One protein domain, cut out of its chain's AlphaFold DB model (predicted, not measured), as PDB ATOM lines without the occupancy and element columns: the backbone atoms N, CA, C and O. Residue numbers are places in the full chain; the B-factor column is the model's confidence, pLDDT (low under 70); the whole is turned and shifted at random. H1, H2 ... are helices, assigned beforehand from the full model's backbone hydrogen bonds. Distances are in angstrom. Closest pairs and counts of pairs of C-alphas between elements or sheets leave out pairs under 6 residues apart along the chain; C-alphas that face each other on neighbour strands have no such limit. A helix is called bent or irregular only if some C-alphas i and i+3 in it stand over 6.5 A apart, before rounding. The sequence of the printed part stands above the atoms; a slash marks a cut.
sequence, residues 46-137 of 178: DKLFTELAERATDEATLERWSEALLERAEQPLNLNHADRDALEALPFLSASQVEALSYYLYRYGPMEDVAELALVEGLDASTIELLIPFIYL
ATOM      1  N   ASP A  46      24.208 -25.321  -9.034       84.94
ATOM      2  CA  ASP A  46      24.060 -24.530 -10.265       84.94
ATOM      3  C   ASP A  46      23.075 -23.365 -10.099       84.94
ATOM      4  O   ASP A  46      23.374 -22.222 -10.452       84.94
ATOM      5  N   LYS A  47      21.899 -23.637  -9.514       83.81
ATOM      6  CA  LYS A  47      20.885 -22.607  -9.246       83.81
ATOM      7  C   LYS A  47      21.415 -21.599  -8.229       83.81
ATOM      8  O   LYS A  47      21.251 -20.398  -8.405       83.81
ATOM      9  N   LEU A  48      22.069 -22.102  -7.187       86.44
ATOM     10  CA  LEU A  48      22.600 -21.307  -6.089       86.44
ATOM     11  C   LEU A  48      23.687 -20.335  -6.567       86.44
ATOM     12  O   LEU A  48      23.608 -19.144  -6.288       86.44
ATOM     13  N   PHE A  49      24.659 -20.820  -7.343       87.44
ATOM     14  CA  PHE A  49      25.714 -19.988  -7.917       87.44
ATOM     15  C   PHE A  49      25.173 -18.979  -8.924       87.44
ATOM     16  O   PHE A  49      25.664 -17.856  -8.961       87.44
ATOM     17  N   THR A  50      24.142 -19.341  -9.692       89.12
ATOM     18  CA  THR A  50      23.481 -18.395 -10.604       89.12
ATOM     19  C   THR A  50      22.871 -17.227  -9.822       89.12
ATOM     20  O   THR A  50      23.181 -16.074 -10.103       89.12
ATOM     21  N   GLU A  51      22.079 -17.513  -8.788       88.12
ATOM     22  CA  GLU A  51      21.455 -16.487  -7.938       88.12
ATOM     23  C   GLU A  51      22.489 -15.633  -7.184       88.12
ATOM     24  O   GLU A  51      22.321 -14.422  -7.042       88.12
ATOM     25  N   LEU A  52      23.584 -16.235  -6.706       88.25
ATOM     26  CA  LEU A  52      24.673 -15.485  -6.071       88.25
ATOM     27  C   LEU A  52      25.399 -14.577  -7.057       88.25
ATOM     28  O   LEU A  52      25.689 -13.437  -6.708       88.25
ATOM     29  N   ALA A  53      25.685 -15.059  -8.267       90.12
ATOM     30  CA  ALA A  53      26.352 -14.274  -9.301       90.12
ATOM     31  C   ALA A  53      25.515 -13.058  -9.718       90.12
ATOM     32  O   ALA A  53      26.069 -11.994  -9.972       90.12
ATOM     33  N   GLU A  54      24.186 -13.187  -9.725       90.81
ATOM     34  CA  GLU A  54      23.276 -12.064  -9.973       90.81
ATOM     35  C   GLU A  54      23.272 -11.023  -8.839       90.81
ATOM     36  O   GLU A  54      23.035  -9.840  -9.090       90.81
ATOM     37  N   ARG A  55      23.535 -11.443  -7.594       88.69
ATOM     38  CA  ARG A  55      23.551 -10.569  -6.404       88.69
ATOM     39  C   ARG A  55      24.925  -9.976  -6.094       88.69
ATOM     40  O   ARG A  55      25.001  -8.936  -5.439       88.69
ATOM     41  N   ALA A  56      25.999 -10.641  -6.503       90.06
ATOM     42  CA  ALA A  56      27.362 -10.201  -6.254       90.06
ATOM     43  C   ALA A  56      27.680  -8.928  -7.053       90.06
ATOM     44  O   ALA A  56      27.297  -8.775  -8.211       90.06
ATOM     45  N   THR A  57      28.414  -7.998  -6.439       90.88
ATOM     46  CA  THR A  57      28.810  -6.742  -7.097       90.88
ATOM     47  C   THR A  57      29.957  -6.924  -8.087       90.88
ATOM     48  O   THR A  57      30.095  -6.137  -9.021       90.88
ATOM     49  N   ASP A  58      30.799  -7.931  -7.857       92.81
ATOM     50  CA  ASP A  58      31.976  -8.269  -8.649       92.81
ATOM     51  C   ASP A  58      32.386  -9.736  -8.432       92.81
ATOM     52  O   ASP A  58      31.903 -10.413  -7.521       92.81
ATOM     53  N   GLU A  59      33.311 -10.209  -9.270       91.81
ATOM     54  CA  GLU A  59      33.842 -11.576  -9.226       91.81
ATOM     55  C   GLU A  59      34.511 -11.903  -7.882       91.81
ATOM     56  O   GLU A  59      34.319 -12.983  -7.333       91.81
ATOM     57  N   ALA A  60      35.245 -10.949  -7.298       92.31
ATOM     58  CA  ALA A  60      35.933 -11.151  -6.020       92.31
ATOM     59  C   ALA A  60      34.951 -11.344  -4.850       92.31
ATOM     60  O   ALA A  60      35.256 -11.997  -3.852       92.31
ATOM     61  N   THR A  61      33.767 -10.744  -4.940       91.06
ATOM     62  CA  THR A  61      32.680 -10.925  -3.980       91.06
ATOM     63  C   THR A  61      31.999 -12.264  -4.179       91.06
ATOM     64  O   THR A  61      31.778 -12.960  -3.190       91.06
ATOM     65  N   LEU A  62      31.752 -12.660  -5.427       91.62
ATOM     66  CA  LEU A  62      31.212 -13.979  -5.742       91.62
ATOM     67  C   LEU A  62      32.127 -15.107  -5.248       91.62
ATOM     68  O   LEU A  62      31.637 -16.044  -4.622       91.62
ATOM     69  N   GLU A  63      33.438 -15.009  -5.473       91.56
ATOM     70  CA  GLU A  63      34.426 -16.000  -5.025       91.56
ATOM     71  C   GLU A  63      34.412 -16.145  -3.496       91.56
ATOM     72  O   GLU A  63      34.173 -17.235  -2.978       91.56
ATOM     73  N   ARG A  64      34.518 -15.027  -2.765       91.81
ATOM     74  CA  ARG A  64      34.433 -15.015  -1.293       91.81
ATOM     75  C   ARG A  64      33.129 -15.606  -0.764       91.81
ATOM     76  O   ARG A  64      33.126 -16.318   0.237       91.81
ATOM     77  N   TRP A  65      32.005 -15.265  -1.390       91.75
ATOM     78  CA  TRP A  65      30.697 -15.788  -1.002       91.75
ATOM     79  C   TRP A  65      30.597 -17.288  -1.261       91.75
ATOM     80  O   TRP A  65      30.068 -18.020  -0.428       91.75
ATOM     81  N   SER A  66      31.138 -17.746  -2.386       90.12
ATOM     82  CA  SER A  66      31.168 -19.156  -2.766       90.12
ATOM     83  C   SER A  66      31.972 -19.983  -1.766       90.12
ATOM     84  O   SER A  66      31.476 -21.003  -1.294       90.12
ATOM     85  N   GLU A  67      33.164 -19.523  -1.384       89.56
ATOM     86  CA  GLU A  67      34.002 -20.179  -0.372       89.56
ATOM     87  C   GLU A  67      33.287 -20.280   0.982       89.56
ATOM     88  O   GLU A  67      33.164 -21.374   1.535       89.56
ATOM     89  N   ALA A  68      32.721 -19.171   1.472       88.88
ATOM     90  CA  ALA A  68      31.995 -19.149   2.744       88.88
ATOM     91  C   ALA A  68      30.804 -20.126   2.760       88.88
ATOM     92  O   ALA A  68      30.513 -20.761   3.776       88.88
ATOM     93  N   LEU A  69      30.105 -20.264   1.631       89.50
ATOM     94  CA  LEU A  69      28.961 -21.165   1.516       89.50
ATOM     95  C   LEU A  69      29.362 -22.630   1.364       89.50
ATOM     96  O   LEU A  69      28.649 -23.495   1.868       89.50
ATOM     97  N   LEU A  70      30.496 -22.925   0.727       87.44
ATOM     98  CA  LEU A  70      31.050 -24.280   0.700       87.44
ATOM     99  C   LEU A  70      31.398 -24.750   2.118       87.44
ATOM    100  O   LEU A  70      30.962 -25.826   2.520       87.44
ATOM    101  N   GLU A  71      32.081 -23.917   2.907       85.44
ATOM    102  CA  GLU A  71      32.366 -24.218   4.318       85.44
ATOM    103  C   GLU A  71      31.074 -24.400   5.129       85.44
ATOM    104  O   GLU A  71      30.927 -25.342   5.913       85.44
ATOM    105  N   ARG A  72      30.087 -23.525   4.907       87.12
ATOM    106  CA  ARG A  72      28.798 -23.602   5.599       87.12
ATOM    107  C   ARG A  72      27.986 -24.838   5.210       87.12
ATOM    108  O   ARG A  72      27.265 -25.359   6.056       87.12
ATOM    109  N   ALA A  73      28.088 -25.319   3.973       86.81
ATOM    110  CA  ALA A  73      27.431 -26.553   3.547       86.81
ATOM    111  C   ALA A  73      27.972 -27.781   4.296       86.81
ATOM    112  O   ALA A  73      27.213 -28.709   4.575       86.81
ATOM    113  N   GLU A  74      29.260 -27.786   4.655       85.94
ATOM    114  CA  GLU A  74      29.853 -28.847   5.478       85.94
ATOM    115  C   GLU A  74      29.415 -28.759   6.946       85.94
ATOM    116  O   GLU A  74      29.287 -29.782   7.623       85.94
ATOM    117  N   GLN A  75      29.165 -27.543   7.441       87.88
ATOM    118  CA  GLN A  75      28.734 -27.283   8.817       87.88
ATOM    119  C   GLN A  75      27.516 -26.346   8.875       87.88
ATOM    120  O   GLN A  75      27.661 -25.167   9.234       87.88
ATOM    121  N   PRO A  76      26.305 -26.860   8.569       90.81
ATOM    122  CA  PRO A  76      25.082 -26.067   8.596       90.81
ATOM    123  C   PRO A  76      24.877 -25.363   9.939       90.81
ATOM    124  O   PRO A  76      25.260 -25.865  10.997       90.81
ATOM    125  N   LEU A  77      24.278 -24.179   9.903       92.44
ATOM    126  CA  LEU A  77      24.051 -23.333  11.068       92.44
ATOM    127  C   LEU A  77      22.753 -23.727  11.783       92.44
ATOM    128  O   LEU A  77      21.702 -23.837  11.159       92.44
ATOM    129  N   ASN A  78      22.792 -23.883  13.105       94.00
ATOM    130  CA  ASN A  78      21.556 -23.998  13.873       94.00
ATOM    131  C   ASN A  78      20.870 -22.634  13.932       94.00
ATOM    132  O   ASN A  78      21.371 -21.744  14.618       94.00
ATOM    133  N   LEU A  79      19.741 -22.463  13.249       95.31
ATOM    134  CA  LEU A  79      19.091 -21.157  13.162       95.31
ATOM    135  C   LEU A  79      18.554 -20.681  14.519       95.31
ATOM    136  O   LEU A  79      18.657 -19.502  14.835       95.31
ATOM    137  N   ASN A  80      18.049 -21.593  15.349       95.12
ATOM    138  CA  ASN A  80      17.457 -21.268  16.653       95.12
ATOM    139  C   ASN A  80      18.484 -20.795  17.688       95.12
ATOM    140  O   ASN A  80      18.128 -20.165  18.685       95.12
ATOM    141  N   HIS A  81      19.755 -21.113  17.451       93.81
ATOM    142  CA  HIS A  81      20.870 -20.788  18.331       93.81
ATOM    143  C   HIS A  81      21.927 -19.906  17.658       93.81
ATOM    144  O   HIS A  81      22.961 -19.634  18.269       93.81
ATOM    145  N   ALA A  82      21.684 -19.463  16.424       93.44
ATOM    146  CA  ALA A  82      22.583 -18.581  15.705       93.44
ATOM    147  C   ALA A  82      22.640 -17.212  16.389       93.44
ATOM    148  O   ALA A  82      21.609 -16.612  16.699       93.44
ATOM    149  N   ASP A  83      23.852 -16.709  16.599       93.69
ATOM    150  CA  ASP A  83      24.045 -15.306  16.920       93.69
ATOM    151  C   ASP A  83      24.025 -14.452  15.645       93.69
ATOM    152  O   ASP A  83      23.976 -14.944  14.512       93.69
ATOM    153  N   ARG A  84      24.022 -13.135  15.847       94.75
ATOM    154  CA  ARG A  84      23.987 -12.167  14.752       94.75
ATOM    155  C   ARG A  84      25.175 -12.345  13.808       94.75
ATOM    156  O   ARG A  84      24.975 -12.342  12.600       94.75
ATOM    157  N   ASP A  85      26.372 -12.548  14.349       94.00
ATOM    158  CA  ASP A  85      27.600 -12.685  13.566       94.00
ATOM    159  C   ASP A  85      27.556 -13.944  12.679       94.00
ATOM    160  O   ASP A  85      27.943 -13.903  11.510       94.00
ATOM    161  N   ALA A  86      27.014 -15.058  13.186       93.62
ATOM    162  CA  ALA A  86      26.822 -16.280  12.412       93.62
ATOM    163  C   ALA A  86      25.794 -16.120  11.281       93.62
ATOM    164  O   ALA A  86      25.961 -16.727  10.222       93.62
ATOM    165  N   LEU A  87      24.751 -15.307  11.484       95.06
ATOM    166  CA  LEU A  87      23.796 -14.958  10.428       95.06
ATOM    167  C   LEU A  87      24.410 -14.004   9.396       95.06
ATOM    168  O   LEU A  87      24.186 -14.188   8.203       95.06
ATOM    169  N   GLU A  88      25.209 -13.023   9.822       94.25
ATOM    170  CA  GLU A  88      25.929 -12.102   8.926       94.25
ATOM    171  C   GLU A  88      26.999 -12.818   8.089       94.25
ATOM    172  O   GLU A  88      27.336 -12.366   6.994       94.25
ATOM    173  N   ALA A  89      27.491 -13.972   8.550       91.94
ATOM    174  CA  ALA A  89      28.375 -14.833   7.770       91.94
ATOM    175  C   ALA A  89      27.684 -15.481   6.554       91.94
ATOM    176  O   ALA A  89      28.377 -16.037   5.701       91.94
ATOM    177  N   LEU A  90      26.349 -15.427   6.450       93.25
ATOM    178  CA  LEU A  90      25.613 -15.861   5.263       93.25
ATOM    179  C   LEU A  90      25.553 -14.708   4.247       93.25
ATOM    180  O   LEU A  90      24.760 -13.779   4.407       93.25
ATOM    181  N   PRO A  91      26.346 -14.763   3.166       90.12
ATOM    182  CA  PRO A  91      26.617 -13.601   2.324       90.12
ATOM    183  C   PRO A  91      25.407 -13.050   1.555       90.12
ATOM    184  O   PRO A  91      25.426 -11.904   1.115       90.12
ATOM    185  N   PHE A  92      24.365 -13.861   1.372       89.94
ATOM    186  CA  PHE A  92      23.146 -13.475   0.660       89.94
ATOM    187  C   PHE A  92      22.110 -12.779   1.556       89.94
ATOM    188  O   PHE A  92      21.100 -12.308   1.030       89.94
ATOM    189  N   LEU A  93      22.325 -12.730   2.878       94.00
ATOM    190  CA  LEU A  93      21.449 -12.022   3.809       94.00
ATOM    191  C   LEU A  93      21.888 -10.565   3.954       94.00
ATOM    192  O   LEU A  93      23.046 -10.261   4.235       94.00
ATOM    193  N   SER A  94      20.942  -9.640   3.815       94.31
ATOM    194  CA  SER A  94      21.184  -8.238   4.147       94.31
ATOM    195  C   SER A  94      21.156  -8.010   5.663       94.31
ATOM    196  O   SER A  94      20.513  -8.749   6.409       94.31
ATOM    197  N   ALA A  95      21.767  -6.916   6.129       95.69
ATOM    198  CA  ALA A  95      21.733  -6.538   7.546       95.69
ATOM    199  C   ALA A  95      20.298  -6.426   8.106       95.69
ATOM    200  O   ALA A  95      20.052  -6.798   9.252       95.69
ATOM    201  N   SER A  96      19.335  -5.969   7.294       97.00
ATOM    202  CA  SER A  96      17.925  -5.900   7.695       97.00
ATOM    203  C   SER A  96      17.271  -7.281   7.787       97.00
ATOM    204  O   SER A  96      16.434  -7.497   8.656       97.00
ATOM    205  N   GLN A  97      17.644  -8.225   6.916       97.56
ATOM    206  CA  GLN A  97      17.146  -9.605   6.978       97.56
ATOM    207  C   GLN A  97      17.709 -10.348   8.195       97.56
ATOM    208  O   GLN A  97      16.975 -11.071   8.864       97.56
ATOM    209  N   VAL A  98      18.982 -10.117   8.534       97.69
ATOM    210  CA  VAL A  98      19.588 -10.629   9.772       97.69
ATOM    211  C   VAL A  98      18.870 -10.081  11.006       97.69
ATOM    212  O   VAL A  98      18.556 -10.832  11.933       97.69
ATOM    213  N   GLU A  99      18.578  -8.779  11.023       97.75
ATOM    214  CA  GLU A  99      17.827  -8.154  12.111       97.75
ATOM    215  C   GLU A  99      16.407  -8.721  12.217       97.75
ATOM    216  O   GLU A  99      15.969  -9.044  13.319       97.75
ATOM    217  N   ALA A 100      15.716  -8.923  11.093       97.88
ATOM    218  CA  ALA A 100      14.380  -9.512  11.071       97.88
ATOM    219  C   ALA A 100      14.365 -10.961  11.589       97.88
ATOM    220  O   ALA A 100      13.486 -11.316  12.375       97.88
ATOM    221  N   LEU A 101      15.351 -11.782  11.211       97.50
ATOM    222  CA  LEU A 101      15.531 -13.142  11.739       97.50
ATOM    223  C   LEU A 101      15.764 -13.129  13.251       97.50
ATOM    224  O   LEU A 101      15.082 -13.826  14.003       97.50
ATOM    225  N   SER A 102      16.689 -12.281  13.703       96.75
ATOM    226  CA  SER A 102      17.006 -12.123  15.125       96.75
ATOM    227  C   SER A 102      15.783 -11.651  15.918       96.75
ATOM    228  O   SER A 102      15.491 -12.160  17.001       96.75
ATOM    229  N   TYR A 103      15.033 -10.697  15.362       96.81
ATOM    230  CA  TYR A 103      13.804 -10.181  15.950       96.81
ATOM    231  C   TYR A 103      12.723 -11.257  16.035       96.81
ATOM    232  O   TYR A 103      12.066 -11.369  17.071       96.81
ATOM    233  N   TYR A 104      12.554 -12.064  14.985       97.19
ATOM    234  CA  TYR A 104      11.610 -13.174  14.982       97.19
ATOM    235  C   TYR A 104      11.907 -14.143  16.135       97.19
ATOM    236  O   TYR A 104      11.026 -14.391  16.960       97.19
ATOM    237  N   LEU A 105      13.156 -14.609  16.250       95.19
ATOM    238  CA  LEU A 105      13.575 -15.548  17.297       95.19
ATOM    239  C   LEU A 105      13.418 -14.954  18.703       95.19
ATOM    240  O   LEU A 105      12.971 -15.631  19.626       95.19
ATOM    241  N   TYR A 106      13.719 -13.665  18.870       95.38
ATOM    242  CA  TYR A 106      13.510 -12.960  20.135       95.38
ATOM    243  C   TYR A 106      12.024 -12.826  20.501       95.38
ATOM    244  O   TYR A 106      11.648 -12.950  21.669       95.38
ATOM    245  N   ARG A 107      11.165 -12.538  19.517       96.81
ATOM    246  CA  ARG A 107       9.748 -12.224  19.739       96.81
ATOM    247  C   ARG A 107       8.875 -13.467  19.888       96.81
ATOM    248  O   ARG A 107       7.951 -13.440  20.704       96.81
ATOM    249  N   TYR A 108       9.123 -14.491  19.077       94.94
ATOM    250  CA  TYR A 108       8.278 -15.683  18.955       94.94
ATOM    251  C   TYR A 108       8.931 -16.944  19.534       94.94
ATOM    252  O   TYR A 108       8.212 -17.879  19.875       94.94
ATOM    253  N   GLY A 109      10.249 -16.930  19.748       94.00
ATOM    254  CA  GLY A 109      11.016 -18.072  20.241       94.00
ATOM    255  C   GLY A 109      11.677 -18.882  19.119       94.00
ATOM    256  O   GLY A 109      11.683 -18.447  17.966       94.00
ATOM    257  N   PRO A 110      12.268 -20.045  19.459       94.31
ATOM    258  CA  PRO A 110      12.842 -20.975  18.486       94.31
ATOM    259  C   PRO A 110      11.810 -21.403  17.437       94.31
ATOM    260  O   PRO A 110      10.668 -21.686  17.790       94.31
ATOM    261  N   MET A 111      12.227 -21.496  16.175       94.06
ATOM    262  CA  MET A 111      11.413 -22.052  15.094       94.06
ATOM    263  C   MET A 111      11.265 -23.568  15.265       94.06
ATOM    264  O   MET A 111      12.239 -24.273  15.557       94.06
ATOM    265  N   GLU A 112      10.054 -24.066  15.041       91.75
ATOM    266  CA  GLU A 112       9.711 -25.489  15.019       91.75
ATOM    267  C   GLU A 112       9.712 -26.045  13.586       91.75
ATOM    268  O   GLU A 112      10.067 -27.208  13.378       91.75
ATOM    269  N   ASP A 113       9.352 -25.218  12.597       90.31
ATOM    270  CA  ASP A 113       9.295 -25.579  11.177       90.31
ATOM    271  C   ASP A 113      10.014 -24.528  10.316       90.31
ATOM    272  O   ASP A 113       9.844 -23.321  10.477       90.31
ATOM    273  N   VAL A 114      10.784 -24.984   9.327       90.88
ATOM    274  CA  VAL A 114      11.451 -24.129   8.331       90.88
ATOM    275  C   VAL A 114      10.447 -23.242   7.577       90.88
ATOM    276  O   VAL A 114      10.795 -22.143   7.146       90.88
ATOM    277  N   ALA A 115       9.186 -23.666   7.444       91.25
ATOM    278  CA  ALA A 115       8.116 -22.862   6.854       91.25
ATOM    279  C   ALA A 115       7.873 -21.527   7.588       91.25
ATOM    280  O   ALA A 115       7.363 -20.583   6.981       91.25
ATOM    281  N   GLU A 116       8.264 -21.417   8.861       94.69
ATOM    282  CA  GLU A 116       8.153 -20.188   9.651       94.69
ATOM    283  C   GLU A 116       9.075 -19.068   9.159       94.69
ATOM    284  O   GLU A 116       8.790 -17.898   9.408       94.69
ATOM    285  N   LEU A 117      10.102 -19.380   8.361       95.75
ATOM    286  CA  LEU A 117      10.913 -18.372   7.667       95.75
ATOM    287  C   LEU A 117      10.066 -17.430   6.802       95.75
ATOM    288  O   LEU A 117      10.407 -16.260   6.656       95.75
ATOM    289  N   ALA A 118       8.933 -17.903   6.268       95.38
ATOM    290  CA  ALA A 118       8.008 -17.076   5.492       95.38
ATOM    291  C   ALA A 118       7.290 -16.001   6.334       95.38
ATOM    292  O   ALA A 118       6.648 -15.112   5.776       95.38
ATOM    293  N   LEU A 119       7.363 -16.093   7.665       95.62
ATOM    294  CA  LEU A 119       6.821 -15.105   8.600       95.62
ATOM    295  C   LEU A 119       7.835 -14.003   8.941       95.62
ATOM    296  O   LEU A 119       7.465 -13.010   9.570       95.62
ATOM    297  N   VAL A 120       9.102 -14.176   8.557       96.25
ATOM    298  CA  VAL A 120      10.167 -13.205   8.803       96.25
ATOM    299  C   VAL A 120      10.056 -12.072   7.788       96.25
ATOM    300  O   VAL A 120      10.039 -12.285   6.575       96.25
ATOM    301  N   GLU A 121       9.982 -10.842   8.286       93.19
ATOM    302  CA  GLU A 121       9.835  -9.664   7.438       93.19
ATOM    303  C   GLU A 121      11.053  -9.479   6.516       93.19
ATOM    304  O   GLU A 121      12.202  -9.546   6.948       93.19
ATOM    305  N   GLY A 122      10.805  -9.250   5.224       90.69
ATOM    306  CA  GLY A 122      11.865  -9.018   4.238       90.69
ATOM    307  C   GLY A 122      12.578 -10.275   3.722       90.69
ATOM    308  O   GLY A 122      13.458 -10.141   2.869       90.69
ATOM    309  N   LEU A 123      12.201 -11.479   4.173       94.56
ATOM    310  CA  LEU A 123      12.602 -12.727   3.519       94.56
ATOM    311  C   LEU A 123      11.615 -13.081   2.405       94.56
ATOM    312  O   LEU A 123      10.437 -13.343   2.643       94.56
ATOM    313  N   ASP A 124      12.104 -13.086   1.170       92.62
ATOM    314  CA  ASP A 124      11.349 -13.554   0.015       92.62
ATOM    315  C   ASP A 124      11.586 -15.052  -0.232       92.62
ATOM    316  O   ASP A 124      12.491 -15.675   0.328       92.62
ATOM    317  N   ALA A 125      10.767 -15.650  -1.100       89.69
ATOM    318  CA  ALA A 125      10.870 -17.075  -1.403       89.69
ATOM    319  C   ALA A 125      12.257 -17.461  -1.948       89.69
ATOM    320  O   ALA A 125      12.762 -18.526  -1.606       89.69
ATOM    321  N   SER A 126      12.883 -16.590  -2.749       88.94
ATOM    322  CA  SER A 126      14.216 -16.839  -3.310       88.94
ATOM    323  C   SER A 126      15.280 -16.934  -2.212       88.94
ATOM    324  O   SER A 126      16.066 -17.877  -2.184       88.94
ATOM    325  N   THR A 127      15.263 -16.009  -1.249       91.69
ATOM    326  CA  THR A 127      16.215 -15.978  -0.136       91.69
ATOM    327  C   THR A 127      15.980 -17.136   0.829       91.69
ATOM    328  O   THR A 127      16.941 -17.733   1.302       91.69
ATOM    329  N   ILE A 128      14.721 -17.511   1.078       93.00
ATOM    330  CA  ILE A 128      14.397 -18.693   1.891       93.00
ATOM    331  C   ILE A 128      14.940 -19.963   1.228       93.00
ATOM    332  O   ILE A 128      15.577 -20.774   1.896       93.00
ATOM    333  N   GLU A 129      14.747 -20.130  -0.084       88.12
ATOM    334  CA  GLU A 129      15.292 -21.276  -0.822       88.12
ATOM    335  C   GLU A 129      16.825 -21.334  -0.778       88.12
ATOM    336  O   GLU A 129      17.380 -22.426  -0.659       88.12
ATOM    337  N   LEU A 130      17.504 -20.182  -0.830       89.25
ATOM    338  CA  LEU A 130      18.959 -20.099  -0.667       89.25
ATOM    339  C   LEU A 130      19.417 -20.435   0.752       89.25
ATOM    340  O   LEU A 130      20.497 -20.986   0.915       89.25
ATOM    341  N   LEU A 131      18.618 -20.106   1.768       92.00
ATOM    342  CA  LEU A 131      18.971 -20.304   3.172       92.00
ATOM    343  C   LEU A 131      18.906 -21.773   3.594       92.00
ATOM    344  O   LEU A 131      19.777 -22.245   4.321       92.00
ATOM    345  N   ILE A 132      17.888 -22.495   3.117       91.00
ATOM    346  CA  ILE A 132      17.554 -23.870   3.518       91.00
ATOM    347  C   ILE A 132      18.752 -24.844   3.528       91.00
ATOM    348  O   ILE A 132      18.888 -25.571   4.510       91.00
ATOM    349  N   PRO A 133      19.631 -24.887   2.508       89.62
ATOM    350  CA  PRO A 133      20.771 -25.808   2.487       89.62
ATOM    351  C   PRO A 133      21.811 -25.575   3.589       89.62
ATOM    352  O   PRO A 133      22.608 -26.464   3.875       89.62
ATOM    353  N   PHE A 134      21.830 -24.382   4.184       91.50
ATOM    354  CA  PHE A 134      22.890 -23.918   5.078       91.50
ATOM    355  C   PHE A 134      22.467 -23.853   6.541       91.50
ATOM    356  O   PHE A 134      23.257 -23.411   7.379       91.50
ATOM    357  N   ILE A 135      21.241 -24.274   6.858       92.69
ATOM    358  CA  ILE A 135      20.684 -24.201   8.206       92.69
ATOM    359  C   ILE A 135      20.047 -25.517   8.654       92.69
ATOM    360  O   ILE A 135      19.704 -26.380   7.850       92.69
ATOM    361  N   TYR A 136      19.834 -25.644   9.959       91.75
ATOM    362  CA  TYR A 136      18.965 -26.653  10.559       91.75
ATOM    363  C   TYR A 136      18.287 -26.110  11.827       91.75
ATOM    364  O   TYR A 136      18.686 -25.071  12.353       91.75
ATOM    365  N   LEU A 137      17.269 -26.828  12.315       91.19
ATOM    366  CA  LEU A 137      16.533 -26.531  13.553       91.19
ATOM    367  C   LEU A 137      16.735 -27.643  14.600       91.19
ATOM    368  O   LEU A 137      17.018 -28.798  14.256       91.19
TER     369      LEU A 137
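Overview. This is residues 46 to 137 of the 178 residues of the protein "Helix-hairpin-helix domain-containing protein" of Bacteroidales bacterium (UniProt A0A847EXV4). This is an elongated cluster of crossed helices, in which the helical hairpin of H1 and H2 makes one end, H4 and H5 make the other end, and H3 and H6 lie between the two ends, H3 packed on H4 and H6 forming a second helical hairpin with H5. H6 lies nearest the middle, and the far part of H2 reaches over to it. The printed part has 92 residues with six named helices, H1 to H6 in order along the chain, and no named strand; its class is all helix, with 61 residues in the helices. It is compact, with a radius of gyration of the C-alphas of 12.8 A, and spans 38 by 25 by 22 A.

Arrangement. Begin with H1, residues 46 to 55, which touches H2, residues 59 to 74, with residues 59 to 66 of H2 alone. This is a hairpin at a steep tilt of 43 degrees, opposite ways; its closest C-alphas, of Ala 53 and Leu 62, are 6.0 A apart. Next look at H3, residues 84 to 88, which touches H4, residues 95 to 108; the closest C-alphas, of Leu 87 and Val 98, are 6.1 A apart. Then find H5, residues 114 to 119, which is near H4, with 6 pairs of C-alphas within 10 A and the closest 8.1 A apart. H5 touches H6, residues 125 to 134, as a second hairpin, opposite ways at 35.2 degrees, only just a steep tilt; the closest C-alphas, of Leu 117 and Ile 128, are 6.8 A apart. H6 touches H2 with residues 69 to 73 of H2 alone, the same way at a steep tilt of 55 degrees; the C-alphas of Ala 73 and Phe 134 come closest, at 5.5 A. The helix packing is mostly crossed, with no shallow tilt among these three pairs with a tilt. H1 and H6 are close but not clearly touching, whereas H4 is apart from H6. Every O i to N i+4 pair is within hydrogen-bond range in H1, H2, H3 and H4; H6 has 4 of 6, and H5 has 0 of 2 but 3 of 3 O i to N i+3 pairs.

Along the chain. Find C-alpha 46 at (24.060, -24.530, -10.265), where H1 begins its 14.5 A. H2 starts at C-alpha 59, (33.842, -11.576, -9.226), and runs 23.0 A. H3 measures 6.1 A, H4 19.9 A, and H5 10.1 A. H6 runs 15.3 A to C-alpha 134 at (22.890, -23.918, 5.078); it is only just irregular, with C-alphas 130 and 133 6.8 A apart.

Size, cuts and confidence. The C-alphas of Glu 59 and Tyr 108, the two farthest apart, are 38.3 A from each other. Residues 77 to 78 pair in parallel with residues 135 to 136. The printed part has no cut and no long link. The mean pLDDT of the printed part is 92.1, and no printed residue is under 70.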